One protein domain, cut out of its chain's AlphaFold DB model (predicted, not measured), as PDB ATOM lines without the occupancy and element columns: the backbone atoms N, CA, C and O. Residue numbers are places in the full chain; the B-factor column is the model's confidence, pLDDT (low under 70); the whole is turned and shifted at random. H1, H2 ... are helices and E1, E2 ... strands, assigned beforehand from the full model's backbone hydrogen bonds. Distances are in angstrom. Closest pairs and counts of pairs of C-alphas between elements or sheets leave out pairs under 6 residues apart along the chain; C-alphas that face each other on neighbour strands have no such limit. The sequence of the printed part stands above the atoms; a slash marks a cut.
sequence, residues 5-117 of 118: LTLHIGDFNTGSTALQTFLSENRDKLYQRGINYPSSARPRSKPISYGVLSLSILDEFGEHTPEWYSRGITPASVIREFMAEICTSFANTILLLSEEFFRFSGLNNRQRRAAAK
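This is residues 5 to 117 of the 118 residues of an uncharacterized protein of Halioglobus sp. HI00S01 (UniProt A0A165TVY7). A short two-stranded parallel sheet, E1 and E2, stands on one side of a group of helices in which H3 packs between H4 and H5. H3 and H4 make a splayed helical hairpin, H1 and H2 lie towards one end of the long axis, and H6 lies at the other end. The 113 printed residues hold six named helices and two named strands, in the order E1 H1 H2 H3 H4 E2 H5 H6; the class is mostly helix. The whole is compact, with a radius of gyration of the C-alphas of 14.1 A and spans of 40 by 31 by 24 A.

Start at the sheet: E1, residues 5 to 8, and E2, residues 93 to 97, are parallel neighbours at 24 degrees, with N 6 and O 94 2.8 A apart and N 96 and O 6 2.9 A apart, both within hydrogen-bond range. Residues 35 to 36 pair in parallel with residues 93 to 94 of E2. With H1, residues 16 to 25, H2, residues 27 to 32, H3, residues 51 to 60, and H4, residues 75 to 88, between them, E1 and E2 form a strand-helix-strand unit, two parallel neighbour strands joined through helices. The closest C-alphas of H1 and E2 are those of Gln 20 and Leu 97, 6.9 A apart; H2 and E2 are near each other, with 5 pairs of C-alphas within 10 A. H3 and H4 form a hairpin and touch, H4 with residues 75 to 79 alone; the closest C-alphas, of Ser 56 and Pro 75, are 5.1 A apart, and the steep tilt of 36 degrees, opposite ways, is only just steep. H3 touches H5, residues 99 to 106, at a shallow tilt of 28 degrees, the same way; the closest C-alphas, of Gly 51 and Glu 100, are 5.4 A apart. H5 and H6, residues 109 to 115, are close but not clearly touching, with the closest C-alphas, of Phe 104 and Arg 112, 7.6 A apart. Every O i to N i+4 pair is within hydrogen-bond range in H1, H2, H4 and H6, against 5 of 6 in H3 and 0 of 4 in H5, where 5 of 5 O i to N i+3 pairs are within range.

Find C-alpha 5 at (7.135, -26.544, 51.169), where E1 begins; E2 covers 13.0 A from first to last C-alpha. H4 runs 19.9 A from C-alpha 75 at (24.725, -27.541, 46.589), while H1 and H3 each measure 14.0 A and H5 13.7 A. H6 ends at C-alpha 115, (19.738, -35.042, 42.196).

Look for the farthest C-alphas, those of Gln 32 and Arg 110, 41.1 A apart. The printed part has no cut; the links H2 to H3 and H3 to H4 are long. Mean pLDDT of the printed part is 85.3, and residues 11 to 14, 110 and 112 to 117 are under 70.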
ATOM      1  N   LEU A   5       6.433 -27.251  52.239       93.00
ATOM      2  CA  LEU A   5       7.135 -26.544  51.169       93.00
ATOM      3  C   LEU A   5       6.196 -26.380  49.971       93.00
ATOM      4  O   LEU A   5       5.751 -27.367  49.389       93.00
ATOM      5  N   THR A   6       5.896 -25.136  49.617       93.81
ATOM      6  CA  THR A   6       5.193 -24.768  48.390       93.81
ATOM      7  C   THR A   6       6.221 -24.244  47.404       93.81
ATOM      8  O   THR A   6       6.783 -23.166  47.598       93.81
ATOM      9  N   LEU A   7       6.461 -25.022  46.353       88.81
ATOM     10  CA  LEU A   7       7.360 -24.659  45.273       88.81
ATOM     11  C   LEU A   7       6.538 -24.156  44.081       88.81
ATOM     12  O   LEU A   7       5.767 -24.912  43.495       88.81
ATOM     13  N   HIS A   8       6.706 -22.884  43.734       87.56
ATOM     14  CA  HIS A   8       6.188 -22.314  42.499       87.56
ATOM     15  C   HIS A   8       7.298 -22.342  41.444       87.56
ATOM     16  O   HIS A   8       8.273 -21.591  41.540       87.56
ATOM     17  N   ILE A   9       7.137 -23.237  40.468       85.19
ATOM     18  CA  ILE A   9       7.989 -23.369  39.281       85.19
ATOM     19  C   ILE A   9       7.189 -22.959  38.047       85.19
ATOM     20  O   ILE A   9       5.993 -23.233  37.965       85.19
ATOM     21  N   GLY A  10       7.852 -22.341  37.081       70.06
ATOM     22  CA  GLY A  10       7.280 -22.039  35.777       70.06
ATOM     23  C   GLY A  10       8.350 -21.485  34.850       70.06
ATOM     24  O   GLY A  10       9.324 -20.896  35.318       70.06
ATOM     25  N   ASP A  11       8.186 -21.754  33.561       64.75
ATOM     26  CA  ASP A  11       9.114 -21.346  32.512       64.75
ATOM     27  C   ASP A  11       8.630 -20.036  31.881       64.75
ATOM     28  O   ASP A  11       7.450 -19.922  31.551       64.75
ATOM     29  N   PHE A  12       9.524 -19.051  31.752       61.94
ATOM     30  CA  PHE A  12       9.238 -17.735  31.160       61.94
ATOM     31  C   PHE A  12       7.915 -17.102  31.627       61.94
ATOM     32  O   PHE A  12       7.175 -16.514  30.835       61.94
ATOM     33  N   ASN A  13       7.596 -17.215  32.920       62.25
ATOM     34  CA  ASN A  13       6.368 -16.646  33.452       62.25
ATOM     35  C   ASN A  13       6.441 -15.119  33.339       62.25
ATOM     36  O   ASN A  13       7.142 -14.460  34.112       62.25
ATOM     37  N   THR A  14       5.684 -14.527  32.413       68.62
ATOM     38  CA  THR A  14       5.497 -13.074  32.367       68.62
ATOM     39  C   THR A  14       5.047 -12.594  33.751       68.62
ATOM     40  O   THR A  14       3.991 -12.988  34.242       68.62
ATOM     41  N   GLY A  15       5.869 -11.771  34.408       74.12
ATOM     42  CA  GLY A  15       5.579 -11.236  35.742       74.12
ATOM     43  C   GLY A  15       6.158 -12.016  36.931       74.12
ATOM     44  O   GLY A  15       5.944 -11.597  38.067       74.12
ATOM     45  N   SER A  16       6.946 -13.075  36.727       82.88
ATOM     46  CA  SER A  16       7.660 -13.768  37.817       82.88
ATOM     47  C   SER A  16       8.580 -12.842  38.607       82.88
ATOM     48  O   SER A  16       8.593 -12.893  39.832       82.88
ATOM     49  N   THR A  17       9.284 -11.941  37.921       86.06
ATOM     50  CA  THR A  17      10.131 -10.917  38.546       86.06
ATOM     51  C   THR A  17       9.294  -9.977  39.414       86.06
ATOM     52  O   THR A  17       9.683  -9.674  40.542       86.06
ATOM     53  N   ALA A  18       8.121  -9.549  38.935       88.75
ATOM     54  CA  ALA A  18       7.213  -8.700  39.704       88.75
ATOM     55  C   ALA A  18       6.674  -9.439  40.940       88.75
ATOM     56  O   ALA A  18       6.651  -8.881  42.034       88.75
ATOM     57  N   LEU A  19       6.320 -10.719  40.794       88.81
ATOM     58  CA  LEU A  19       5.863 -11.557  41.899       88.81
ATOM     59  C   LEU A  19       6.979 -11.830  42.922       88.81
ATOM     60  O   LEU A  19       6.750 -11.691  44.119       88.81
ATOM     61  N   GLN A  20       8.192 -12.169  42.478       89.31
ATOM     62  CA  GLN A  20       9.370 -12.331  43.338       89.31
ATOM     63  C   GLN A  20       9.690 -11.045  44.103       89.31
ATOM     64  O   GLN A  20       9.956 -11.092  45.304       89.31
ATOM     65  N   THR A  21       9.616  -9.898  43.425       91.06
ATOM     66  CA  THR A  21       9.811  -8.576  44.034       91.06
ATOM     67  C   THR A  21       8.757  -8.325  45.106       91.06
ATOM     68  O   THR A  21       9.106  -8.117  46.265       91.06
ATOM     69  N   PHE A  22       7.474  -8.477  44.765       93.06
ATOM     70  CA  PHE A  22       6.366  -8.304  45.703       93.06
ATOM     71  C   PHE A  22       6.494  -9.208  46.938       93.06
ATOM     72  O   PHE A  22       6.342  -8.746  48.071       93.06
ATOM     73  N   LEU A  23       6.796 -10.497  46.747       92.88
ATOM     74  CA  LEU A  23       6.975 -11.445  47.850       92.88
ATOM     75  C   LEU A  23       8.205 -11.101  48.701       92.88
ATOM     76  O   LEU A  23       8.158 -11.236  49.924       92.88
ATOM     77  N   SER A  24       9.287 -10.634  48.075       92.25
ATOM     78  CA  SER A  24      10.500 -10.212  48.774       92.25
ATOM     79  C   SER A  24      10.246  -8.982  49.645       92.25
ATOM     80  O   SER A  24      10.603  -8.989  50.819       92.25
ATOM     81  N   GLU A  25       9.583  -7.962  49.104       94.38
ATOM     82  CA  GLU A  25       9.242  -6.722  49.816       94.38
ATOM     83  C   GLU A  25       8.227  -6.943  50.946       94.38
ATOM     84  O   GLU A  25       8.196  -6.197  51.921       94.38
ATOM     85  N   ASN A  26       7.398  -7.986  50.847       96.44
ATOM     86  CA  ASN A  26       6.387  -8.313  51.851       96.44
ATOM     87  C   ASN A  26       6.774  -9.513  52.734       96.44
ATOM     88  O   ASN A  26       5.914 -10.044  53.444       96.44
ATOM     89  N   ARG A  27       8.050  -9.926  52.741       94.81
ATOM     90  CA  ARG A  27       8.540 -11.096  53.493       94.81
ATOM     91  C   ARG A  27       8.139 -11.068  54.968       94.81
ATOM     92  O   ARG A  27       7.657 -12.076  55.474       94.81
ATOM     93  N   ASP A  28       8.254  -9.927  55.641       96.12
ATOM     94  CA  ASP A  28       7.913  -9.824  57.067       96.12
ATOM     95  C   ASP A  28       6.408  -9.991  57.312       96.12
ATOM     96  O   ASP A  28       5.989 -10.689  58.236       96.12
ATOM     97  N   LYS A  29       5.571  -9.427  56.430       97.81
ATOM     98  CA  LYS A  29       4.108  -9.587  56.487       97.81
ATOM     99  C   LYS A  29       3.675 -11.027  56.208       97.81
ATOM    100  O   LYS A  29       2.663 -11.468  56.760       97.81
ATOM    101  N   LEU A  30       4.395 -11.736  55.335       96.94
ATOM    102  CA  LEU A  30       4.207 -13.168  55.084       96.94
ATOM    103  C   LEU A  30       4.610 -13.976  56.319       96.94
ATOM    104  O   LEU A  30       3.855 -14.840  56.766       96.94
ATOM    105  N   TYR A  31       5.749 -13.635  56.918       97.06
ATOM    106  CA  TYR A  31       6.285 -14.319  58.086       97.06
ATOM    107  C   TYR A  31       5.348 -14.211  59.290       97.06
ATOM    108  O   TYR A  31       5.000 -15.227  59.886       97.06
ATOM    109  N   GLN A  32       4.816 -13.013  59.561       97.25
ATOM    110  CA  GLN A  32       3.777 -12.771  60.573       97.25
ATOM    111  C   GLN A  32       2.508 -13.614  60.356       97.25
ATOM    112  O   GLN A  32       1.792 -13.913  61.307       97.25
ATOM    113  N   ARG A  33       2.234 -14.029  59.113       97.06
ATOM    114  CA  ARG A  33       1.113 -14.909  58.741       97.06
ATOM    115  C   ARG A  33       1.495 -16.393  58.697       97.06
ATOM    116  O   ARG A  33       0.723 -17.214  58.209       97.06
ATOM    117  N   GLY A  34       2.680 -16.758  59.185       97.06
ATOM    118  CA  GLY A  34       3.152 -18.142  59.219       97.06
ATOM    119  C   GLY A  34       3.671 -18.667  57.876       97.06
ATOM    120  O   GLY A  34       3.728 -19.889  57.688       97.06
ATOM    121  N   ILE A  35       4.062 -17.769  56.962       97.44
ATOM    122  CA  ILE A  35       4.674 -18.086  55.667       97.44
ATOM    123  C   ILE A  35       6.114 -17.562  55.649       97.44
ATOM    124  O   ILE A  35       6.345 -16.359  55.624       97.44
ATOM    125  N   ASN A  36       7.098 -18.455  55.620       96.44
ATOM    126  CA  ASN A  36       8.485 -18.072  55.383       96.44
ATOM    127  C   ASN A  36       8.747 -18.009  53.876       96.44
ATOM    128  O   ASN A  36       8.533 -18.997  53.175       96.44
ATOM    129  N   TYR A  37       9.227 -16.861  53.402       94.94
ATOM    130  CA  TYR A  37       9.759 -16.675  52.056       94.94
ATOM    131  C   TYR A  37      11.288 -16.520  52.161       94.94
ATOM    132  O   TYR A  37      11.755 -15.417  52.453       94.94
ATOM    133  N   PRO A  38      12.081 -17.602  52.014       92.62
ATOM    134  CA  PRO A  38      13.458 -17.636  52.518       92.62
ATOM    135  C   PRO A  38      14.413 -16.630  51.868       92.62
ATOM    136  O   PRO A  38      14.188 -16.225  50.733       92.62
ATOM    137  N   SER A  39      15.499 -16.236  52.528       90.75
ATOM    138  CA  SER A  39      16.532 -15.363  51.929       90.75
ATOM    139  C   SER A  39      17.906 -16.023  51.783       90.75
ATOM    140  O   SER A  39      18.703 -15.569  50.970       90.75
ATOM    141  N   SER A  40      18.167 -17.101  52.524       86.75
ATOM    142  CA  SER A  40      19.434 -17.859  52.552       86.75
ATOM    143  C   SER A  40      19.908 -18.376  51.189       86.75
ATOM    144  O   SER A  40      21.101 -18.408  50.934       86.75
ATOM    145  N   ALA A  41      18.994 -18.736  50.285       80.38
ATOM    146  CA  ALA A  41      19.326 -19.336  48.986       80.38
ATOM    147  C   ALA A  41      19.179 -18.370  47.792       80.38
ATOM    148  O   ALA A  41      18.859 -18.791  46.676       80.38
ATOM    149  N   ARG A  42      19.365 -17.066  48.021       85.75
ATOM    150  CA  ARG A  42      19.282 -16.038  46.975       85.75
ATOM    151  C   ARG A  42      20.679 -15.591  46.513       85.75
ATOM    152  O   ARG A  42      21.592 -15.501  47.333       85.75
ATOM    153  N   PRO A  43      20.881 -15.271  45.223       78.12
ATOM    154  CA  PRO A  43      22.140 -14.720  44.738       78.12
ATOM    155  C   PRO A  43      22.373 -13.324  45.314       78.12
ATOM    156  O   PRO A  43      21.485 -12.474  45.268       78.12
ATOM    157  N   ARG A  44      23.604 -13.044  45.766       73.62
ATOM    158  CA  ARG A  44      23.990 -11.706  46.255       73.62
ATOM    159  C   ARG A  44      23.796 -10.615  45.197       73.62
ATOM    160  O   ARG A  44      23.391  -9.510  45.530       73.62
ATOM    161  N   SER A  45      24.057 -10.936  43.929       73.38
ATOM    162  CA  SER A  45      23.914 -10.019  42.789       73.38
ATOM    163  C   SER A  45      22.469  -9.846  42.305       73.38
ATOM    164  O   SER A  45      22.181  -8.898  41.581       73.38
ATOM    165  N   LYS A  46      21.554 -10.748  42.685       76.44
ATOM    166  CA  LYS A  46      20.138 -10.739  42.282       76.44
ATOM    167  C   LYS A  46      19.255 -11.180  43.461       76.44
ATOM    168  O   LYS A  46      18.710 -12.282  43.432       76.44
ATOM    169  N   PRO A  47      19.068 -10.324  44.484       74.88
ATOM    170  CA  PRO A  47      18.469 -10.697  45.772       74.88
ATOM    171  C   PRO A  47      16.963 -11.004  45.718       74.88
ATOM    172  O   PRO A  47      16.372 -11.324  46.749       74.88
ATOM    173  N   ILE A  48      16.337 -10.909  44.544       77.94
ATOM    174  CA  ILE A  48      14.937 -11.289  44.295       77.94
ATOM    175  C   ILE A  48      14.802 -12.684  43.660       77.94
ATOM    176  O   ILE A  48      13.742 -13.293  43.752       77.94
ATOM    177  N   SER A  49      15.868 -13.217  43.052       77.38
ATOM    178  CA  SER A  49      15.850 -14.538  42.418       77.38
ATOM    179  C   SER A  49      16.186 -15.636  43.427       77.38
ATOM    180  O   SER A  49      16.988 -15.445  44.337       77.38
ATOM    181  N   TYR A  50      15.606 -16.817  43.239       75.62
ATOM    182  CA  TYR A  50      15.910 -18.029  44.013       75.62
ATOM    183  C   TYR A  50      16.687 -19.060  43.201       75.62
ATOM    184  O   TYR A  50      16.695 -20.253  43.514       75.62
ATOM    185  N   GLY A  51      17.350 -18.594  42.143       82.12
ATOM    186  CA  GLY A  51      18.068 -19.463  41.233       82.12
ATOM    187  C   GLY A  51      19.233 -20.205  41.880       82.12
ATOM    188  O   GLY A  51      19.561 -21.280  41.410       82.12
ATOM    189  N   VAL A  52      19.841 -19.713  42.971       88.25
ATOM    190  CA  VAL A  52      21.083 -20.317  43.505       88.25
ATOM    191  C   VAL A  52      20.893 -21.770  43.924       88.25
ATOM    192  O   VAL A  52      21.742 -22.584  43.584       88.25
ATOM    193  N   LEU A  53      19.783 -22.116  44.588       89.06
ATOM    194  CA  LEU A  53      19.519 -23.499  45.008       89.06
ATOM    195  C   LEU A  53      19.410 -24.463  43.822       89.06
ATOM    196  O   LEU A  53      19.932 -25.569  43.861       89.06
ATOM    197  N   SER A  54      18.718 -24.047  42.765       88.81
ATOM    198  CA  SER A  54      18.498 -24.883  41.577       88.81
ATOM    199  C   SER A  54      19.751 -24.922  40.705       88.81
ATOM    200  O   SER A  54      20.167 -25.987  40.265       88.81
ATOM    201  N   LEU A  55      20.391 -23.770  40.508       89.38
ATOM    202  CA  LEU A  55      21.584 -23.618  39.684       89.38
ATOM    203  C   LEU A  55      22.814 -24.280  40.296       89.38
ATOM    204  O   LEU A  55      23.593 -24.833  39.535       89.38
ATOM    205  N   SER A  56      22.972 -24.311  41.627       90.75
ATOM    206  CA  SER A  56      24.082 -25.058  42.238       90.75
ATOM    207  C   SER A  56      23.982 -26.543  41.941       90.75
ATOM    208  O   SER A  56      24.988 -27.188  41.669       90.75
ATOM    209  N   ILE A  57      22.766 -27.098  41.995       89.19
ATOM    210  CA  ILE A  57      22.543 -28.519  41.710       89.19
ATOM    211  C   ILE A  57      22.843 -28.796  40.234       89.19
ATOM    212  O   ILE A  57      23.501 -29.776  39.911       89.19
ATOM    213  N   LEU A  58      22.400 -27.916  39.333       87.31
ATOM    214  CA  LEU A  58      22.686 -28.036  37.901       87.31
ATOM    215  C   LEU A  58      24.191 -27.910  37.593       87.31
ATOM    216  O   LEU A  58      24.702 -28.698  36.800       87.31
ATOM    217  N   ASP A  59      24.902 -26.990  38.256       89.44
ATOM    218  CA  ASP A  59      26.362 -26.819  38.143       89.44
ATOM    219  C   ASP A  59      27.109 -28.095  38.573       89.44
ATOM    220  O   ASP A  59      28.009 -28.548  37.870       89.44
ATOM    221  N   GLU A  60      26.680 -28.744  39.665       87.69
ATOM    222  CA  GLU A  60      27.246 -30.026  40.123       87.69
ATOM    223  C   GLU A  60      27.086 -31.149  39.082       87.69
ATOM    224  O   GLU A  60      27.963 -32.004  38.946       87.69
ATOM    225  N   PHE A  61      26.002 -31.134  38.301       84.44
ATOM    226  CA  PHE A  61      25.776 -32.099  37.218       84.44
ATOM    227  C   PHE A  61      26.429 -31.719  35.883       84.44
ATOM    228  O   PHE A  61      26.269 -32.462  34.912       84.44
ATOM    229  N   GLY A  62      27.180 -30.614  35.831       81.50
ATOM    230  CA  GLY A  62      27.839 -30.132  34.617       81.50
ATOM    231  C   GLY A  62      26.878 -29.541  33.583       81.50
ATOM    232  O   GLY A  62      27.230 -29.459  32.407       81.50
ATOM    233  N   GLU A  63      25.670 -29.153  33.995       83.06
ATOM    234  CA  GLU A  63      24.684 -28.526  33.115       83.06
ATOM    235  C   GLU A  63      24.979 -27.036  32.890       83.06
ATOM    236  O   GLU A  63      25.664 -26.368  33.668       83.06
ATOM    237  N   HIS A  64      24.413 -26.477  31.818       78.75
ATOM    238  CA  HIS A  64      24.562 -25.056  31.517       78.75
ATOM    239  C   HIS A  64      23.838 -24.169  32.542       78.75
ATOM    240  O   HIS A  64      22.607 -24.148  32.628       78.75
ATOM    241  N   THR A  65      24.617 -23.361  33.258       85.38
ATOM    242  CA  THR A  65      24.137 -22.287  34.136       85.38
ATOM    243  C   THR A  65      24.183 -20.921  33.428       85.38
ATOM    244  O   THR A  65      25.040 -20.713  32.562       85.38
ATOM    245  N   PRO A  66      23.276 -19.975  33.753       83.19
ATOM    246  CA  PRO A  66      23.307 -18.621  33.197       83.19
ATOM    247  C   PRO A  66      24.606 -17.871  33.521       83.19
ATOM    248  O   PRO A  66      25.168 -18.055  34.595       83.19
ATOM    249  N   GLU A  67      25.029 -16.940  32.662       83.12
ATOM    250  CA  GLU A  67      26.283 -16.177  32.843       83.12
ATOM    251  C   GLU A  67      26.351 -15.379  34.153       83.12
ATOM    252  O   GLU A  67      27.423 -15.171  34.712       83.12
ATOM    253  N   TRP A  68      25.203 -14.937  34.667       81.12
ATOM    254  CA  TRP A  68      25.137 -14.178  35.915       81.12
ATOM    255  C   TRP A  68      25.355 -15.044  37.167       81.12
ATOM    256  O   TRP A  68      25.476 -14.498  38.267       81.12
ATOM    257  N   TYR A  69      25.356 -16.374  37.031       84.06
ATOM    258  CA  TYR A  69      25.526 -17.306  38.136       84.06
ATOM    259  C   TYR A  69      27.008 -17.516  38.466       84.06
ATOM    260  O   TYR A  69      27.816 -17.874  37.610       84.06
ATOM    261  N   SER A  70      27.364 -17.334  39.737       80.12
ATOM    262  CA  SER A  70      28.706 -17.642  40.232       80.12
ATOM    263  C   SER A  70      28.878 -19.155  40.369       80.12
ATOM    264  O   SER A  70      28.345 -19.758  41.298       80.12
ATOM    265  N   ARG A  71      29.629 -19.757  39.442       77.56
ATOM    266  CA  ARG A  71      29.970 -21.188  39.468       77.56
ATOM    267  C   ARG A  71      30.811 -21.568  40.685       77.56
ATOM    268  O   ARG A  71      31.477 -20.721  41.282       77.56
ATOM    269  N   GLY A  72      30.806 -22.858  41.021       80.94
ATOM    270  CA  GLY A  72      31.583 -23.403  42.138       80.94
ATOM    271  C   GLY A  72      30.922 -23.226  43.510       80.94
ATOM    272  O   GLY A  72      31.519 -23.572  44.530       80.94
ATOM    273  N   ILE A  73      29.685 -22.722  43.557       86.12
ATOM    274  CA  ILE A  73      28.855 -22.773  44.764       86.12
ATOM    275  C   ILE A  73      28.367 -24.214  44.936       86.12
ATOM    276  O   ILE A  73      27.639 -24.740  44.099       86.12
ATOM    277  N   THR A  74      28.736 -24.852  46.046       89.69
ATOM    278  CA  THR A  74      28.365 -26.252  46.284       89.69
ATOM    279  C   THR A  74      26.903 -26.374  46.727       89.69
ATOM    280  O   THR A  74      26.501 -25.670  47.664       89.69
ATOM    281  N   PRO A  75      26.108 -27.301  46.161       90.19
ATOM    282  CA  PRO A  75      24.725 -27.541  46.589       90.19
ATOM    283  C   PRO A  75      24.590 -27.799  48.079       90.19
ATOM    284  O   PRO A  75      23.712 -27.237  48.728       90.19
ATOM    285  N   ALA A  76      25.516 -28.573  48.648       91.00
ATOM    286  CA  ALA A  76      25.542 -28.872  50.073       91.00
ATOM    287  C   ALA A  76      25.589 -27.603  50.944       91.00
ATOM    288  O   ALA A  76      24.937 -27.551  51.988       91.00
ATOM    289  N   SER A  77      26.333 -26.568  50.531       91.19
ATOM    290  CA  SER A  77      26.384 -25.303  51.274       91.19
ATOM    291  C   SER A  77      25.055 -24.548  51.218       91.19
ATOM    292  O   SER A  77      24.537 -24.154  52.261       91.19
ATOM    293  N   VAL A  78      24.457 -24.447  50.028       91.12
ATOM    294  CA  VAL A  78      23.187 -23.742  49.801       91.12
ATOM    295  C   VAL A  78      22.037 -24.448  50.514       91.12
ATOM    296  O   VAL A  78      21.241 -23.805  51.197       91.12
ATOM    297  N   ILE A  79      21.970 -25.778  50.410       92.00
ATOM    298  CA  ILE A  79      20.971 -26.607  51.092       92.00
ATOM    299  C   ILE A  79      21.107 -26.451  52.605       92.00
ATOM    300  O   ILE A  79      20.103 -26.274  53.289       92.00
ATOM    301  N   ARG A  80      22.329 -26.472  53.147       93.44
ATOM    302  CA  ARG A  80      22.551 -26.306  54.589       93.44
ATOM    303  C   ARG A  80      22.046 -24.954  55.090       93.44
ATOM    304  O   ARG A  80      21.363 -24.918  56.110       93.44
ATOM    305  N   GLU A  81      22.354 -23.865  54.392       92.81
ATOM    306  CA  GLU A  81      21.885 -22.522  54.763       92.81
ATOM    307  C   GLU A  81      20.358 -22.406  54.662       92.81
ATOM    308  O   GLU A  81      19.704 -21.927  55.591       92.81
ATOM    309  N   PHE A  82      19.777 -22.940  53.583       93.12
ATOM    310  CA  PHE A  82      18.331 -23.014  53.384       93.12
ATOM    311  C   PHE A  82      17.624 -23.793  54.495       93.12
ATOM    312  O   PHE A  82      16.640 -23.330  55.076       93.12
ATOM    313  N   MET A  83      18.155 -24.964  54.840       93.31
ATOM    314  CA  MET A  83      17.607 -25.807  55.898       93.31
ATOM    315  C   MET A  83      17.772 -25.169  57.277       93.31
ATOM    316  O   MET A  83      16.849 -25.255  58.084       93.31
ATOM    317  N   ALA A  84      18.885 -24.481  57.550       94.44
ATOM    318  CA  ALA A  84      19.069 -23.748  58.802       94.44
ATOM    319  C   ALA A  84      18.001 -22.652  58.982       94.44
ATOM    320  O   ALA A  84      17.404 -22.540  60.057       94.44
ATOM    321  N   GLU A  85      17.685 -21.898  57.923       94.50
ATOM    322  CA  GLU A  85      16.612 -20.897  57.946       94.50
ATOM    323  C   GLU A  85      15.226 -21.537  58.157       94.50
ATOM    324  O   GLU A  85      14.411 -21.042  58.937       94.50
ATOM    325  N   ILE A  86      14.940 -22.667  57.504       94.25
ATOM    326  CA  ILE A  86      13.659 -23.374  57.669       94.25
ATOM    327  C   ILE A  86      13.502 -23.946  59.079       94.25
ATOM    328  O   ILE A  86      12.418 -23.856  59.660       94.25
ATOM    329  N   CYS A  87      14.561 -24.541  59.627       93.31
ATOM    330  CA  CYS A  87      14.543 -25.188  60.938       93.31
ATOM    331  C   CYS A  87      14.376 -24.185  62.084       93.31
ATOM    332  O   CYS A  87      13.728 -24.504  63.077       93.31
ATOM    333  N   THR A  88      14.925 -22.977  61.938       94.00
ATOM    334  CA  THR A  88      14.807 -21.899  62.935       94.00
ATOM    335  C   THR A  88      13.528 -21.074  62.778       94.00
ATOM    336  O   THR A  88      13.131 -20.352  63.690       94.00
ATOM    337  N   SER A  89      12.835 -21.202  61.646       94.75
ATOM    338  CA  SER A  89      11.587 -20.497  61.374       94.75
ATOM    339  C   SER A  89      10.397 -21.062  62.162       94.75
ATOM    340  O   SER A  89      10.103 -22.263  62.110       94.75
ATOM    341  N   PHE A  90       9.610 -20.188  62.803       94.81
ATOM    342  CA  PHE A  90       8.318 -20.585  63.381       94.81
ATOM    343  C   PHE A  90       7.255 -20.867  62.307       94.81
ATOM    344  O   PHE A  90       6.303 -21.607  62.551       94.81
ATOM    345  N   ALA A  91       7.416 -20.317  61.100       96.50
ATOM    346  CA  ALA A  91       6.447 -20.427  60.015       96.50
ATOM    347  C   ALA A  91       6.247 -21.885  59.586       96.50
ATOM    348  O   ALA A  91       7.216 -22.627  59.408       96.50
ATOM    349  N   ASN A  92       5.000 -22.307  59.381       95.69
ATOM    350  CA  ASN A  92       4.683 -23.690  59.005       95.69
ATOM    351  C   ASN A  92       4.626 -23.905  57.490       95.69
ATOM    352  O   ASN A  92       4.736 -25.042  57.028       95.69
ATOM    353  N   THR A  93       4.479 -22.825  56.721       97.31
ATOM    354  CA  THR A  93       4.558 -22.845  55.258       97.31
ATOM    355  C   THR A  93       5.856 -22.179  54.818       97.31
ATOM    356  O   THR A  93       6.173 -21.085  55.272       97.31
ATOM    357  N   ILE A  94       6.596 -22.834  53.933       96.12
ATOM    358  CA  ILE A  94       7.760 -22.299  53.237       96.12
ATOM    359  C   ILE A  94       7.335 -22.073  51.790       96.12
ATOM    360  O   ILE A  94       6.899 -23.016  51.132       96.12
ATOM    361  N   LEU A  95       7.429 -20.842  51.307       94.19
ATOM    362  CA  LEU A  95       7.150 -20.492  49.920       94.19
ATOM    363  C   LEU A  95       8.476 -20.307  49.187       94.19
ATOM    364  O   LEU A  95       9.316 -19.524  49.620       94.19
ATOM    365  N   LEU A  96       8.657 -21.014  48.076       91.00
ATOM    366  CA  LEU A  96       9.823 -20.883  47.212       91.00
ATOM    367  C   LEU A  96       9.357 -20.611  45.784       91.00
ATOM    368  O   LEU A  96       8.552 -21.367  45.246       91.00
ATOM    369  N   LEU A  97       9.864 -19.536  45.178       88.44
ATOM    370  CA  LEU A  97       9.558 -19.163  43.798       88.44
ATOM    371  C   LEU A  97      10.863 -19.089  43.011       88.44
ATOM    372  O   LEU A  97      11.589 -18.099  43.107       88.44
ATOM    373  N   SER A  98      11.154 -20.127  42.232       86.62
ATOM    374  CA  SER A  98      12.335 -20.167  41.371       86.62
ATOM    375  C   SER A  98      11.964 -20.725  40.007       86.62
ATOM    376  O   SER A  98      11.474 -21.849  39.900       86.62
ATOM    377  N   GLU A  99      12.230 -19.934  38.972       83.75
ATOM    378  CA  GLU A  99      12.078 -20.364  37.584       83.75
ATOM    379  C   GLU A  99      13.101 -21.447  37.250       83.75
ATOM    380  O   GLU A  99      12.763 -22.441  36.628       83.75
ATOM    381  N   GLU A 100      14.323 -21.355  37.772       86.06
ATOM    382  CA  GLU A 100      15.442 -22.218  37.371       86.06
ATOM    383  C   GLU A 100      15.207 -23.724  37.620       86.06
ATOM    384  O   GLU A 100      15.896 -24.560  37.036       86.06
ATOM    385  N   PHE A 101      14.206 -24.107  38.426       86.50
ATOM    386  CA  PHE A 101      13.789 -25.508  38.552       86.50
ATOM    387  C   PHE A 101      13.192 -26.097  37.266       86.50
ATOM    388  O   PHE A 101      13.243 -27.316  37.106       86.50
ATOM    389  N   PHE A 102      12.682 -25.292  36.320       83.69
ATOM    390  CA  PHE A 102      12.202 -25.817  35.031       83.69
ATOM    391  C   PHE A 102      13.325 -26.548  34.277       83.69
ATOM    392  O   PHE A 102      13.073 -27.540  33.589       83.69
ATOM    393  N   ARG A 103      14.584 -26.122  34.461       84.06
ATOM    394  CA  ARG A 103      15.766 -26.698  33.798       84.06
ATOM    395  C   ARG A 103      16.026 -28.149  34.188       84.06
ATOM    396  O   ARG A 103      16.647 -28.885  33.428       84.06
ATOM    397  N   PHE A 104      15.487 -28.607  35.320       83.50
ATOM    398  CA  PHE A 104      15.590 -30.006  35.742       83.50
ATOM    399  C   PHE A 104      14.850 -30.958  34.794       83.50
ATOM    400  O   PHE A 104      15.147 -32.154  34.767       83.50
ATOM    401  N   SER A 105      13.921 -30.445  33.981       79.44
ATOM    402  CA  SER A 105      13.296 -31.220  32.906       79.44
ATOM    403  C   SER A 105      14.312 -31.704  31.858       79.44
ATOM    404  O   SER A 105      14.113 -32.781  31.297       79.44
ATOM    405  N   GLY A 106      15.428 -30.994  31.662       72.00
ATOM    406  CA  GLY A 106      16.505 -31.375  30.741       72.00
ATOM    407  C   GLY A 106      17.418 -32.498  31.241       72.00
ATOM    408  O   GLY A 106      18.088 -33.137  30.434       72.00
ATOM    409  N   LEU A 107      17.419 -32.796  32.547       77.25
ATOM    410  CA  LEU A 107      18.291 -33.828  33.117       77.25
ATOM    411  C   LEU A 107      17.898 -35.222  32.618       77.25
ATOM    412  O   LEU A 107      16.716 -35.583  32.609       77.25
ATOM    413  N   ASN A 108      18.886 -36.057  32.296       77.00
ATOM    414  CA  ASN A 108      18.649 -37.462  31.984       77.00
ATOM    415  C   ASN A 108      18.273 -38.268  33.249       77.00
ATOM    416  O   ASN A 108      18.480 -37.841  34.386       77.00
ATOM    417  N   ASN A 109      17.730 -39.480  33.074       70.12
ATOM    418  CA  ASN A 109      17.245 -40.311  34.190       70.12
ATOM    419  C   ASN A 109      18.314 -40.634  35.251       70.12
ATOM    420  O   ASN A 109      17.971 -40.837  36.418       70.12
ATOM    421  N   ARG A 110      19.598 -40.685  34.874       68.25
ATOM    422  CA  ARG A 110      20.706 -40.932  35.807       68.25
ATOM    423  C   ARG A 110      20.977 -39.693  36.662       68.25
ATOM    424  O   ARG A 110      21.069 -39.822  37.879       68.25
ATOM    425  N   GLN A 111      21.025 -38.513  36.043       71.94
ATOM    426  CA  GLN A 111      21.191 -37.228  36.727       71.94
ATOM    427  C   GLN A 111      19.993 -36.916  37.635       71.94
ATOM    428  O   GLN A 111      20.189 -36.573  38.795       71.94
ATOM    429  N   ARG A 112      18.750 -37.149  37.183       67.81
ATOM    430  CA  ARG A 112      17.541 -36.955  38.014       67.81
ATOM    431  C   ARG A 112      17.565 -37.795  39.292       67.81
ATOM    432  O   ARG A 112      17.219 -37.310  40.364       67.81
ATOM    433  N   ARG A 113      17.977 -39.065  39.188       66.00
ATOM    434  CA  ARG A 113      18.077 -39.970  40.345       66.00
ATOM    435  C   ARG A 113      19.207 -39.593  41.297       66.00
ATOM    436  O   ARG A 113      19.083 -39.870  42.482       66.00
ATOM    437  N   ALA A 114      20.295 -39.015  40.791       69.38
ATOM    438  CA  ALA A 114      21.371 -38.495  41.626       69.38
ATOM    439  C   ALA A 114      20.934 -37.205  42.343       69.38
ATOM    440  O   ALA A 114      21.092 -37.113  43.554       69.38
ATOM    441  N   ALA A 115      20.273 -36.285  41.634       64.94
ATOM    442  CA  ALA A 115      19.738 -35.042  42.196       64.94
ATOM    443  C   ALA A 115      18.696 -35.278  43.301       64.94
ATOM    444  O   ALA A 115      18.613 -34.501  44.239       64.94
ATOM    445  N   ALA A 116      17.907 -36.356  43.208       64.19
ATOM    446  CA  ALA A 116      16.898 -36.707  44.211       64.19
ATOM    447  C   ALA A 116      17.459 -37.414  45.464       64.19
ATOM    448  O   ALA A 116      16.702 -37.675  46.397       64.19
ATOM    449  N   LYS A 117      18.743 -37.801  45.463       60.03
ATOM    450  CA  LYS A 117      19.404 -38.506  46.576       60.03
ATOM    451  C   LYS A 117      20.256 -37.592  47.466       60.03
ATOM    452  O   LYS A 117      20.677 -38.061  48.523       60.03
TER     453      LYS A 117